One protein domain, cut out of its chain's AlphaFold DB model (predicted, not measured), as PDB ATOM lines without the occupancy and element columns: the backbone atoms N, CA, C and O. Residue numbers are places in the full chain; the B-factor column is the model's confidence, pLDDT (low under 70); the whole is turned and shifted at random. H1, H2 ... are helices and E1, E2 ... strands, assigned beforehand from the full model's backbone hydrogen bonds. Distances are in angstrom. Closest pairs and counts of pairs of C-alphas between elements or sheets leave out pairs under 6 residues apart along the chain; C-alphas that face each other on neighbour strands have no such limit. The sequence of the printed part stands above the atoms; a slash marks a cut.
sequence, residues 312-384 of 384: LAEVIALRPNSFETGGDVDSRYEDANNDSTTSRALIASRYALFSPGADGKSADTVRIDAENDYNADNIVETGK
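What this domain is: This is residues 312 to 384 of the 384 residues of an uncharacterized protein of Phycisphaerales bacterium (UniProt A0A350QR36). With little regular structure, this model is mostly loops, holding two small separate hairpins, E1 with E2 and E3 with E4, and a short helix, H1, near both. The printed part has 73 residues, 20 in named elements (E1, E2, H1, E3, E4), mixed in class, each two-stranded sheet antiparallel. It is compact, with a radius of gyration of the C-alphas of 11.4 A and spans of 30 by 25 by 21 A.

Where its parts are: After residues 312 to 327, with no named element, find E1, residues 328 to 330, from C-alpha 328 at (17.308, 38.442, 57.791). E2 is 341 to 343, H1 344 to 348. E3, 351 to 355, runs 13.8 A; E4, 379 to 382, runs 10.0 A to C-alpha 382 at (3.429, 42.767, 51.929).

How they stand to each other: Within hydrogen-bond range, see N 329 and O 342, 3.0 A, in hairpin E1 and E2, and N 353 and O 381, 2.8 A, in hairpin E3 and E4. E2 is apart from E3 and E4. H1's closest C-alphas to E1 are Arg 344 and Val 329, 6.4 A; to E4, Leu 346 and Thr 382, 6.9 A. In H1 every O i to N i+4 pair is within hydrogen-bond range.

The domain as a whole: The farthest C-alphas, Glu 371 and Lys 384, are 33.8 A apart. The printed part has no cut; the link E3 to E4 is long, 23 residues. Residue 384 alone is under 70 in pLDDT.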
ATOM      1  N   LEU A 312       5.508  32.872  51.233       93.50
ATOM      2  CA  LEU A 312       5.974  33.885  50.277       93.50
ATOM      3  C   LEU A 312       7.477  34.140  50.396       93.50
ATOM      4  O   LEU A 312       8.090  34.629  49.456       93.50
ATOM      5  N   ALA A 313       8.082  33.755  51.521       93.19
ATOM      6  CA  ALA A 313       9.523  33.812  51.718       93.19
ATOM      7  C   ALA A 313      10.299  32.926  50.724       93.19
ATOM      8  O   ALA A 313      11.466  33.202  50.444       93.19
ATOM      9  N   GLU A 314       9.644  31.900  50.167       91.94
ATOM     10  CA  GLU A 314      10.223  31.015  49.155       91.94
ATOM     11  C   GLU A 314      10.244  31.645  47.757       91.94
ATOM     12  O   GLU A 314      11.028  31.212  46.917       91.94
ATOM     13  N   VAL A 315       9.433  32.675  47.498       92.88
ATOM     14  CA  VAL A 315       9.394  33.348  46.196       92.88
ATOM     15  C   VAL A 315      10.599  34.273  46.074       92.88
ATOM     16  O   VAL A 315      10.707  35.253  46.811       92.88
ATOM     17  N   ILE A 316      11.502  33.976  45.143       92.00
ATOM     18  CA  ILE A 316      12.798  34.651  45.018       92.00
ATOM     19  C   ILE A 316      12.618  36.124  44.640       92.00
ATOM     20  O   ILE A 316      13.232  36.984  45.269       92.00
ATOM     21  N   ALA A 317      11.715  36.428  43.702       90.31
ATOM     22  CA  ALA A 317      11.447  37.797  43.251       90.31
ATOM     23  C   ALA A 317      10.995  38.743  44.382       90.31
ATOM     24  O   ALA A 317      11.196  39.953  44.303       90.31
ATOM     25  N   LEU A 318      10.393  38.207  45.453       93.31
ATOM     26  CA  LEU A 318       9.926  38.999  46.595       93.31
ATOM     27  C   LEU A 318      11.022  39.283  47.626       93.31
ATOM     28  O   LEU A 318      10.835  40.141  48.493       93.31
ATOM     29  N   ARG A 319      12.140  38.551  47.590       92.38
ATOM     30  CA  ARG A 319      13.179  38.651  48.619       92.38
ATOM     31  C   ARG A 319      13.894  40.006  48.502       92.38
ATOM     32  O   ARG A 319      14.367  40.347  47.421       92.38
ATOM     33  N   PRO A 320      14.017  40.782  49.598       89.12
ATOM     34  CA  PRO A 320      14.691  42.075  49.555       89.12
ATOM     35  C   PRO A 320      16.150  41.961  49.111       89.12
ATOM     36  O   PRO A 320      16.854  41.021  49.486       89.12
ATOM     37  N   ASN A 321      16.636  42.969  48.388       86.50
ATOM     38  CA  ASN A 321      18.050  43.076  48.028       86.50
ATOM     39  C   ASN A 321      18.935  43.314  49.277       86.50
ATOM     40  O   ASN A 321      19.997  42.714  49.438       86.50
ATOM     41  N   SER A 322      18.457  44.121  50.231       85.75
ATOM     42  CA  SER A 322      19.147  44.411  51.495       85.75
ATOM     43  C   SER A 322      18.229  44.264  52.705       85.75
ATOM     44  O   SER A 322      17.048  44.604  52.623       85.75
ATOM     45  N   PHE A 323      18.790  43.850  53.842       86.44
ATOM     46  CA  PHE A 323      18.069  43.670  55.104       86.44
ATOM     47  C   PHE A 323      18.482  44.718  56.141       86.44
ATOM     48  O   PHE A 323      19.640  45.137  56.200       86.44
ATOM     49  N   GLU A 324      17.542  45.112  56.999       81.31
ATOM     50  CA  GLU A 324      17.887  45.801  58.244       81.31
ATOM     51  C   GLU A 324      18.667  44.853  59.166       81.31
ATOM     52  O   GLU A 324      18.525  43.632  59.089       81.31
ATOM     53  N   THR A 325      19.508  45.395  60.050       77.75
ATOM     54  CA  THR A 325      20.365  44.586  60.928       77.75
ATOM     55  C   THR A 325      19.544  43.597  61.769       77.75
ATOM     56  O   THR A 325      18.790  44.010  62.648       77.75
ATOM     57  N   GLY A 326      19.718  42.291  61.525       77.19
ATOM     58  CA  GLY A 326      19.007  41.208  62.220       77.19
ATOM     59  C   GLY A 326      17.573  40.952  61.734       77.19
ATOM     60  O   GLY A 326      16.810  40.266  62.422       77.19
ATOM     61  N   GLY A 327      17.189  41.536  60.594       78.75
ATOM     62  CA  GLY A 327      15.905  41.318  59.919       78.75
ATOM     63  C   GLY A 327      15.908  40.161  58.914       78.75
ATOM     64  O   GLY A 327      14.845  39.793  58.409       78.75
ATOM     65  N   ASP A 328      17.082  39.596  58.646       86.50
ATOM     66  CA  ASP A 328      17.308  38.442  57.791       86.50
ATOM     67  C   ASP A 328      16.914  37.126  58.479       86.50
ATOM     68  O   ASP A 328      17.023  36.947  59.698       86.50
ATOM     69  N   VAL A 329      16.386  36.216  57.671       91.06
ATOM     70  CA  VAL A 329      16.078  34.822  58.002       91.06
ATOM     71  C   VAL A 329      16.309  33.967  56.764       91.06
ATOM     72  O   VAL A 329      16.382  34.502  55.663       91.06
ATOM     73  N   ASP A 330      16.355  32.652  56.934       91.25
ATOM     74  CA  ASP A 330      16.538  31.727  55.819       91.25
ATOM     75  C   ASP A 330      15.195  31.150  55.353       91.25
ATOM     76  O   ASP A 330      14.354  30.740  56.163       91.25
ATOM     77  N   SER A 331      14.999  31.115  54.037       90.81
ATOM     78  CA  SER A 331      13.964  30.333  53.365       90.81
ATOM     79  C   SER A 331      14.350  28.856  53.310       90.81
ATOM     80  O   SER A 331      15.495  28.468  53.547       90.81
ATOM     81  N   ARG A 332      13.385  28.002  52.969       90.12
ATOM     82  CA  ARG A 332      13.623  26.568  52.783       90.12
ATOM     83  C   ARG A 332      14.442  26.271  51.529       90.12
ATOM     84  O   ARG A 332      15.220  25.318  51.540       90.12
ATOM     85  N   TYR A 333      14.220  27.029  50.458       89.69
ATOM     86  CA  TYR A 333      14.891  26.845  49.175       89.69
ATOM     87  C   TYR A 333      15.881  27.974  48.889       89.69
ATOM     88  O   TYR A 333      15.572  29.156  49.076       89.69
ATOM     89  N   GLU A 334      17.056  27.592  48.406       92.00
ATOM     90  CA  GLU A 334      18.087  28.501  47.914       92.00
ATOM     91  C   GLU A 334      17.747  28.993  46.497       92.00
ATOM     92  O   GLU A 334      17.050  28.314  45.738       92.00
ATOM     93  N   ASP A 335      18.220  30.189  46.150       88.88
ATOM     94  CA  ASP A 335      18.198  30.690  44.775       88.88
ATOM     95  C   ASP A 335      19.330  30.072  43.924       88.88
ATOM     96  O   ASP A 335      20.117  29.250  44.400       88.88
ATOM     97  N   ALA A 336      19.445  30.460  42.649       88.81
ATOM     98  CA  ALA A 336      20.481  29.909  41.767       88.81
ATOM     99  C   ALA A 336      21.930  30.271  42.173       88.81
ATOM    100  O   ALA A 336      22.873  29.666  41.660       88.81
ATOM    101  N   ASN A 337      22.120  31.206  43.110       90.19
ATOM    102  CA  ASN A 337      23.412  31.584  43.685       90.19
ATOM    103  C   ASN A 337      23.688  30.901  45.043       90.19
ATOM    104  O   ASN A 337      24.673  31.239  45.704       90.19
ATOM    105  N   ASN A 338      22.876  29.908  45.430       91.56
ATOM    106  CA  ASN A 338      22.887  29.248  46.741       91.56
ATOM    107  C   ASN A 338      22.592  30.213  47.907       91.56
ATOM    108  O   ASN A 338      23.160  30.082  48.992       91.56
ATOM    109  N   ASP A 339      21.738  31.216  47.679       90.38
ATOM    110  CA  ASP A 339      21.297  32.164  48.701       90.38
ATOM    111  C   ASP A 339      19.858  31.865  49.156       90.38
ATOM    112  O   ASP A 339      18.900  31.897  48.376       90.38
ATOM    113  N   SER A 340      19.690  31.583  50.446       92.38
ATOM    114  CA  SER A 340      18.396  31.368  51.106       92.38
ATOM    115  C   SER A 340      17.909  32.596  51.885       92.38
ATOM    116  O   SER A 340      16.864  32.542  52.530       92.38
ATOM    117  N   THR A 341      18.618  33.723  51.842       92.50
ATOM    118  CA  THR A 341      18.290  34.880  52.683       92.50
ATOM    119  C   THR A 341      16.972  35.527  52.252       92.50
ATOM    120  O   THR A 341      16.778  35.913  51.097       92.50
ATOM    121  N   THR A 342      16.058  35.706  53.200       92.88
ATOM    122  CA  THR A 342      14.723  36.282  53.021       92.88
ATOM    123  C   THR A 342      14.313  37.103  54.251       92.88
ATOM    124  O   THR A 342      15.082  37.275  55.198       92.88
ATOM    125  N   SER A 343      13.104  37.674  54.240       91.19
ATOM    126  CA  SER A 343      12.604  38.523  55.327       91.19
ATOM    127  C   SER A 343      11.514  37.839  56.154       91.19
ATOM    128  O   SER A 343      10.686  37.082  55.646       91.19
ATOM    129  N   ARG A 344      11.446  38.170  57.452       89.94
ATOM    130  CA  ARG A 344      10.381  37.672  58.347       89.94
ATOM    131  C   ARG A 344       8.984  38.137  57.943       89.94
ATOM    132  O   ARG A 344       8.018  37.429  58.210       89.94
ATOM    133  N   ALA A 345       8.881  39.307  57.314       89.88
ATOM    134  CA  ALA A 345       7.613  39.830  56.820       89.88
ATOM    135  C   ALA A 345       6.989  38.860  55.806       89.88
ATOM    136  O   ALA A 345       5.830  38.485  55.949       89.88
ATOM    137  N   LEU A 346       7.788  38.340  54.868       92.12
ATOM    138  CA  LEU A 346       7.318  37.388  53.858       92.12
ATOM    139  C   LEU A 346       6.868  36.040  54.440       92.12
ATOM    140  O   LEU A 346       6.015  35.383  53.854       92.12
ATOM    141  N   ILE A 347       7.404  35.628  55.593       90.12
ATOM    142  CA  ILE A 347       6.954  34.406  56.281       90.12
ATOM    143  C   ILE A 347       5.550  34.594  56.871       90.12
ATOM    144  O   ILE A 347       4.737  33.672  56.849       90.12
ATOM    145  N   ALA A 348       5.269  35.774  57.425       88.94
ATOM    146  CA  ALA A 348       4.004  36.059  58.097       88.94
ATOM    147  C   ALA A 348       2.882  36.466  57.127       88.94
ATOM    148  O   ALA A 348       1.702  36.263  57.423       88.94
ATOM    149  N   SER A 349       3.231  37.051  55.983       92.38
ATOM    150  CA  SER A 349       2.258  37.625  55.058       92.38
ATOM    151  C   SER A 349       1.547  36.581  54.198       92.38
ATOM    152  O   SER A 349       2.124  35.605  53.724       92.38
ATOM    153  N   ARG A 350       0.250  36.814  53.963       93.38
ATOM    154  CA  ARG A 350      -0.617  35.940  53.147       93.38
ATOM    155  C   ARG A 350      -0.616  36.305  51.663       93.38
ATOM    156  O   ARG A 350      -0.971  35.479  50.825       93.38
ATOM    157  N   TYR A 351      -0.232  37.536  51.343       96.00
ATOM    158  CA  TYR A 351      -0.068  38.035  49.983       96.00
ATOM    159  C   TYR A 351       1.014  39.122  49.945       96.00
ATOM    160  O   TYR A 351       1.377  39.679  50.985       96.00
ATOM    161  N   ALA A 352       1.512  39.423  48.750       97.06
ATOM    162  CA  ALA A 352       2.439  40.516  48.493       97.06
ATOM    163  C   ALA A 352       2.165  41.142  47.122       97.06
ATOM    164  O   ALA A 352       1.729  40.469  46.187       97.06
ATOM    165  N   LEU A 353       2.432  42.438  47.019       97.31
ATOM    166  CA  LEU A 353       2.454  43.191  45.776       97.31
ATOM    167  C   LEU A 353       3.901  43.423  45.369       97.31
ATOM    168  O   LEU A 353       4.746  43.718  46.213       97.31
ATOM    169  N   PHE A 354       4.162  43.312  44.076       96.56
ATOM    170  CA  PHE A 354       5.492  43.452  43.509       96.56
ATOM    171  C   PHE A 354       5.460  44.370  42.286       96.56
ATOM    172  O   PHE A 354       4.595  44.230  41.419       96.56
ATOM    173  N   SER A 355       6.421  45.289  42.214       95.62
ATOM    174  CA  SER A 355       6.747  46.090  41.030       95.62
ATOM    175  C   SER A 355       8.227  45.894  40.709       95.62
ATOM    176  O   SER A 355       9.045  45.956  41.633       95.62
ATOM    177  N   PRO A 356       8.578  45.723  39.424       92.00
ATOM    178  CA  PRO A 356       9.962  45.608  38.974       92.00
ATOM    179  C   PRO A 356      10.702  46.959  38.940       92.00
ATOM    180  O   PRO A 356      11.750  47.059  38.323       92.00
ATOM    181  N   GLY A 357      10.142  48.021  39.529       91.25
ATOM    182  CA  GLY A 357      10.832  49.299  39.661       91.25
ATOM    183  C   GLY A 357      10.983  50.082  38.353       91.25
ATOM    184  O   GLY A 357      10.208  49.944  37.405       91.25
ATOM    185  N   ALA A 358      11.961  50.986  38.337       89.56
ATOM    186  CA  ALA A 358      12.199  51.925  37.248       89.56
ATOM    187  C   ALA A 358      12.973  51.309  36.082       89.56
ATOM    188  O   ALA A 358      12.881  51.820  34.961       89.56
ATOM    189  N   ASP A 359      13.775  50.275  36.338       86.75
ATOM    190  CA  ASP A 359      14.500  49.563  35.289       86.75
ATOM    191  C   ASP A 359      13.661  48.462  34.617       86.75
ATOM    192  O   ASP A 359      13.983  48.064  33.495       86.75
ATOM    193  N   GLY A 360      12.564  48.035  35.257       85.81
ATOM    194  CA  GLY A 360      11.657  47.008  34.754       85.81
ATOM    195  C   GLY A 360      12.272  45.606  34.743       85.81
ATOM    196  O   GLY A 360      11.752  44.717  34.067       85.81
ATOM    197  N   LYS A 361      13.386  45.393  35.450       86.25
ATOM    198  CA  LYS A 361      14.163  44.156  35.425       86.25
ATOM    199  C   LYS A 361      13.927  43.330  36.682       86.25
ATOM    200  O   LYS A 361      14.568  43.509  37.716       86.25
ATOM    201  N   SER A 362      13.095  42.308  36.537       85.81
ATOM    202  CA  SER A 362      12.890  41.291  37.567       85.81
ATOM    203  C   SER A 362      13.483  39.944  37.165       85.81
ATOM    204  O   SER A 362      13.273  39.508  36.032       85.81
ATOM    205  N   ALA A 363      14.137  39.262  38.101       85.88
ATOM    206  CA  ALA A 363      14.533  37.865  37.965       85.88
ATOM    207  C   ALA A 363      13.837  37.011  39.030       85.88
ATOM    208  O   ALA A 363      13.879  37.331  40.219       85.88
ATOM    209  N   ASP A 364      13.253  35.894  38.597       85.00
ATOM    210  CA  ASP A 364      12.520  34.973  39.473       85.00
ATOM    211  C   ASP A 364      13.414  33.818  39.977       85.00
ATOM    212  O   ASP A 364      12.991  33.011  40.798       85.00
ATOM    213  N   THR A 365      14.666  33.737  39.510       86.12
ATOM    214  CA  THR A 365      15.619  32.650  39.815       86.12
ATOM    215  C   THR A 365      16.781  33.069  40.716       86.12
ATOM    216  O   THR A 365      17.446  32.210  41.296       86.12
ATOM    217  N   VAL A 366      17.038  34.373  40.841       88.75
ATOM    218  CA  VAL A 366      18.158  34.940  41.604       88.75
ATOM    219  C   VAL A 366      17.679  36.154  42.390       88.75
ATOM    220  O   VAL A 366      16.993  37.010  41.835       88.75
ATOM    221  N   ARG A 367      18.068  36.264  43.667       88.38
ATOM    222  CA  ARG A 367      17.731  37.422  44.510       88.38
ATOM    223  C   ARG A 367      18.545  38.660  44.138       88.38
ATOM    224  O   ARG A 367      17.972  39.734  43.991       88.38
ATOM    225  N   ILE A 368      19.864  38.506  43.996       85.94
ATOM    226  CA  ILE A 368      20.795  39.571  43.598       85.94
ATOM    227  C   ILE A 368      21.649  39.084  42.429       85.94
ATOM    228  O   ILE A 368      22.444  38.157  42.589       85.94
ATOM    229  N   ASP A 369      21.542  39.761  41.289       82.69
ATOM    230  CA  ASP A 369      22.491  39.620  40.185       82.69
ATOM    231  C   ASP A 369      23.350  40.887  40.078       82.69
ATOM    232  O   ASP A 369      22.890  41.926  39.607       82.69
ATOM    233  N   ALA A 370      24.607  40.795  40.517       74.44
ATOM    234  CA  ALA A 370      25.555  41.909  40.483       74.44
ATOM    235  C   ALA A 370      26.073  42.247  39.070       74.44
ATOM    236  O   ALA A 370      26.737  43.269  38.904       74.44
ATOM    237  N   GLU A 371      25.834  41.394  38.066       79.81
ATOM    238  CA  GLU A 371      26.270  41.625  36.685       79.81
ATOM    239  C   GLU A 371      25.219  42.400  35.880       79.81
ATOM    240  O   GLU A 371      25.567  43.303  35.116       79.81
ATOM    241  N   ASN A 372      23.936  42.076  36.070       79.62
ATOM    242  CA  ASN A 372      22.836  42.650  35.287       79.62
ATOM    243  C   ASN A 372      21.909  43.593  36.076       79.62
ATOM    244  O   ASN A 372      20.975  44.148  35.479       79.62
ATOM    245  N   ASP A 373      22.185  43.780  37.373       82.38
ATOM    246  CA  ASP A 373      21.419  44.582  38.336       82.38
ATOM    247  C   ASP A 373      19.940  44.156  38.459       82.38
ATOM    248  O   ASP A 373      19.071  44.980  38.737       82.38
ATOM    249  N   TYR A 374      19.622  42.868  38.266       83.81
ATOM    250  CA  TYR A 374      18.250  42.387  38.466       83.81
ATOM    251  C   TYR A 374      17.800  42.579  39.912       83.81
ATOM    252  O   TYR A 374      18.562  42.357  40.856       83.81
ATOM    253  N   ASN A 375      16.522  42.927  40.066       85.12
ATOM    254  CA  ASN A 375      15.851  43.119  41.345       85.12
ATOM    255  C   ASN A 375      16.391  44.270  42.214       85.12
ATOM    256  O   ASN A 375      16.034  44.381  43.391       85.12
ATOM    257  N   ALA A 376      17.245  45.137  41.663       85.25
ATOM    258  CA  ALA A 376      17.942  46.156  42.440       85.25
ATOM    259  C   ALA A 376      17.020  47.268  42.968       85.25
ATOM    260  O   ALA A 376      17.255  47.775  44.069       85.25
ATOM    261  N   ASP A 377      15.985  47.640  42.211       87.38
ATOM    262  CA  ASP A 377      15.033  48.707  42.540       87.38
ATOM    263  C   ASP A 377      13.576  48.223  42.653       87.38
ATOM    264  O   ASP A 377      12.651  49.044  42.712       87.38
ATOM    265  N   ASN A 378      13.381  46.904  42.757       91.75
ATOM    266  CA  ASN A 378      12.077  46.297  42.981       91.75
ATOM    267  C   ASN A 378      11.406  46.865  44.234       91.75
ATOM    268  O   ASN A 378      12.033  47.098  45.273       91.75
ATOM    269  N   ILE A 379      10.090  47.015  44.154       94.00
ATOM    270  CA  ILE A 379       9.256  47.456  45.266       94.00
ATOM    271  C   ILE A 379       8.372  46.285  45.666       94.00
ATOM    272  O   ILE A 379       7.606  45.775  44.846       94.00
ATOM    273  N   VAL A 380       8.468  45.882  46.931       94.25
ATOM    274  CA  VAL A 380       7.665  44.803  47.508       94.25
ATOM    275  C   VAL A 380       6.876  45.348  48.686       94.25
ATOM    276  O   VAL A 380       7.456  45.834  49.653       94.25
ATOM    277  N   GLU A 381       5.555  45.232  48.613       95.06
ATOM    278  CA  GLU A 381       4.642  45.608  49.690       95.06
ATOM    279  C   GLU A 381       3.871  44.372  50.141       95.06
ATOM    280  O   GLU A 381       3.101  43.778  49.386       95.06
ATOM    281  N   THR A 382       4.086  43.952  51.382       93.25
ATOM    282  CA  THR A 382       3.429  42.767  51.929       93.25
ATOM    283  C   THR A 382       2.074  43.108  52.535       93.25
ATOM    284  O   THR A 382       1.922  44.142  53.191       93.25
ATOM    285  N   GLY A 383       1.104  42.207  52.385       84.75
ATOM    286  CA  GLY A 383      -0.193  42.332  53.039       84.75
ATOM    287  C   GLY A 383      -0.074  42.392  54.563       84.75
ATOM    288  O   GLY A 383       0.713  41.636  55.146       84.75
ATOM    289  N   LYS A 384      -0.848  43.298  55.174       63.59
ATOM    290  CA  LYS A 384      -0.937  43.496  56.630       63.59
ATOM    291  C   LYS A 384      -1.775  42.433  57.328       63.59
ATOM    292  O   LYS A 384      -2.744  41.934  56.707       63.59
TER     293      LYS A 384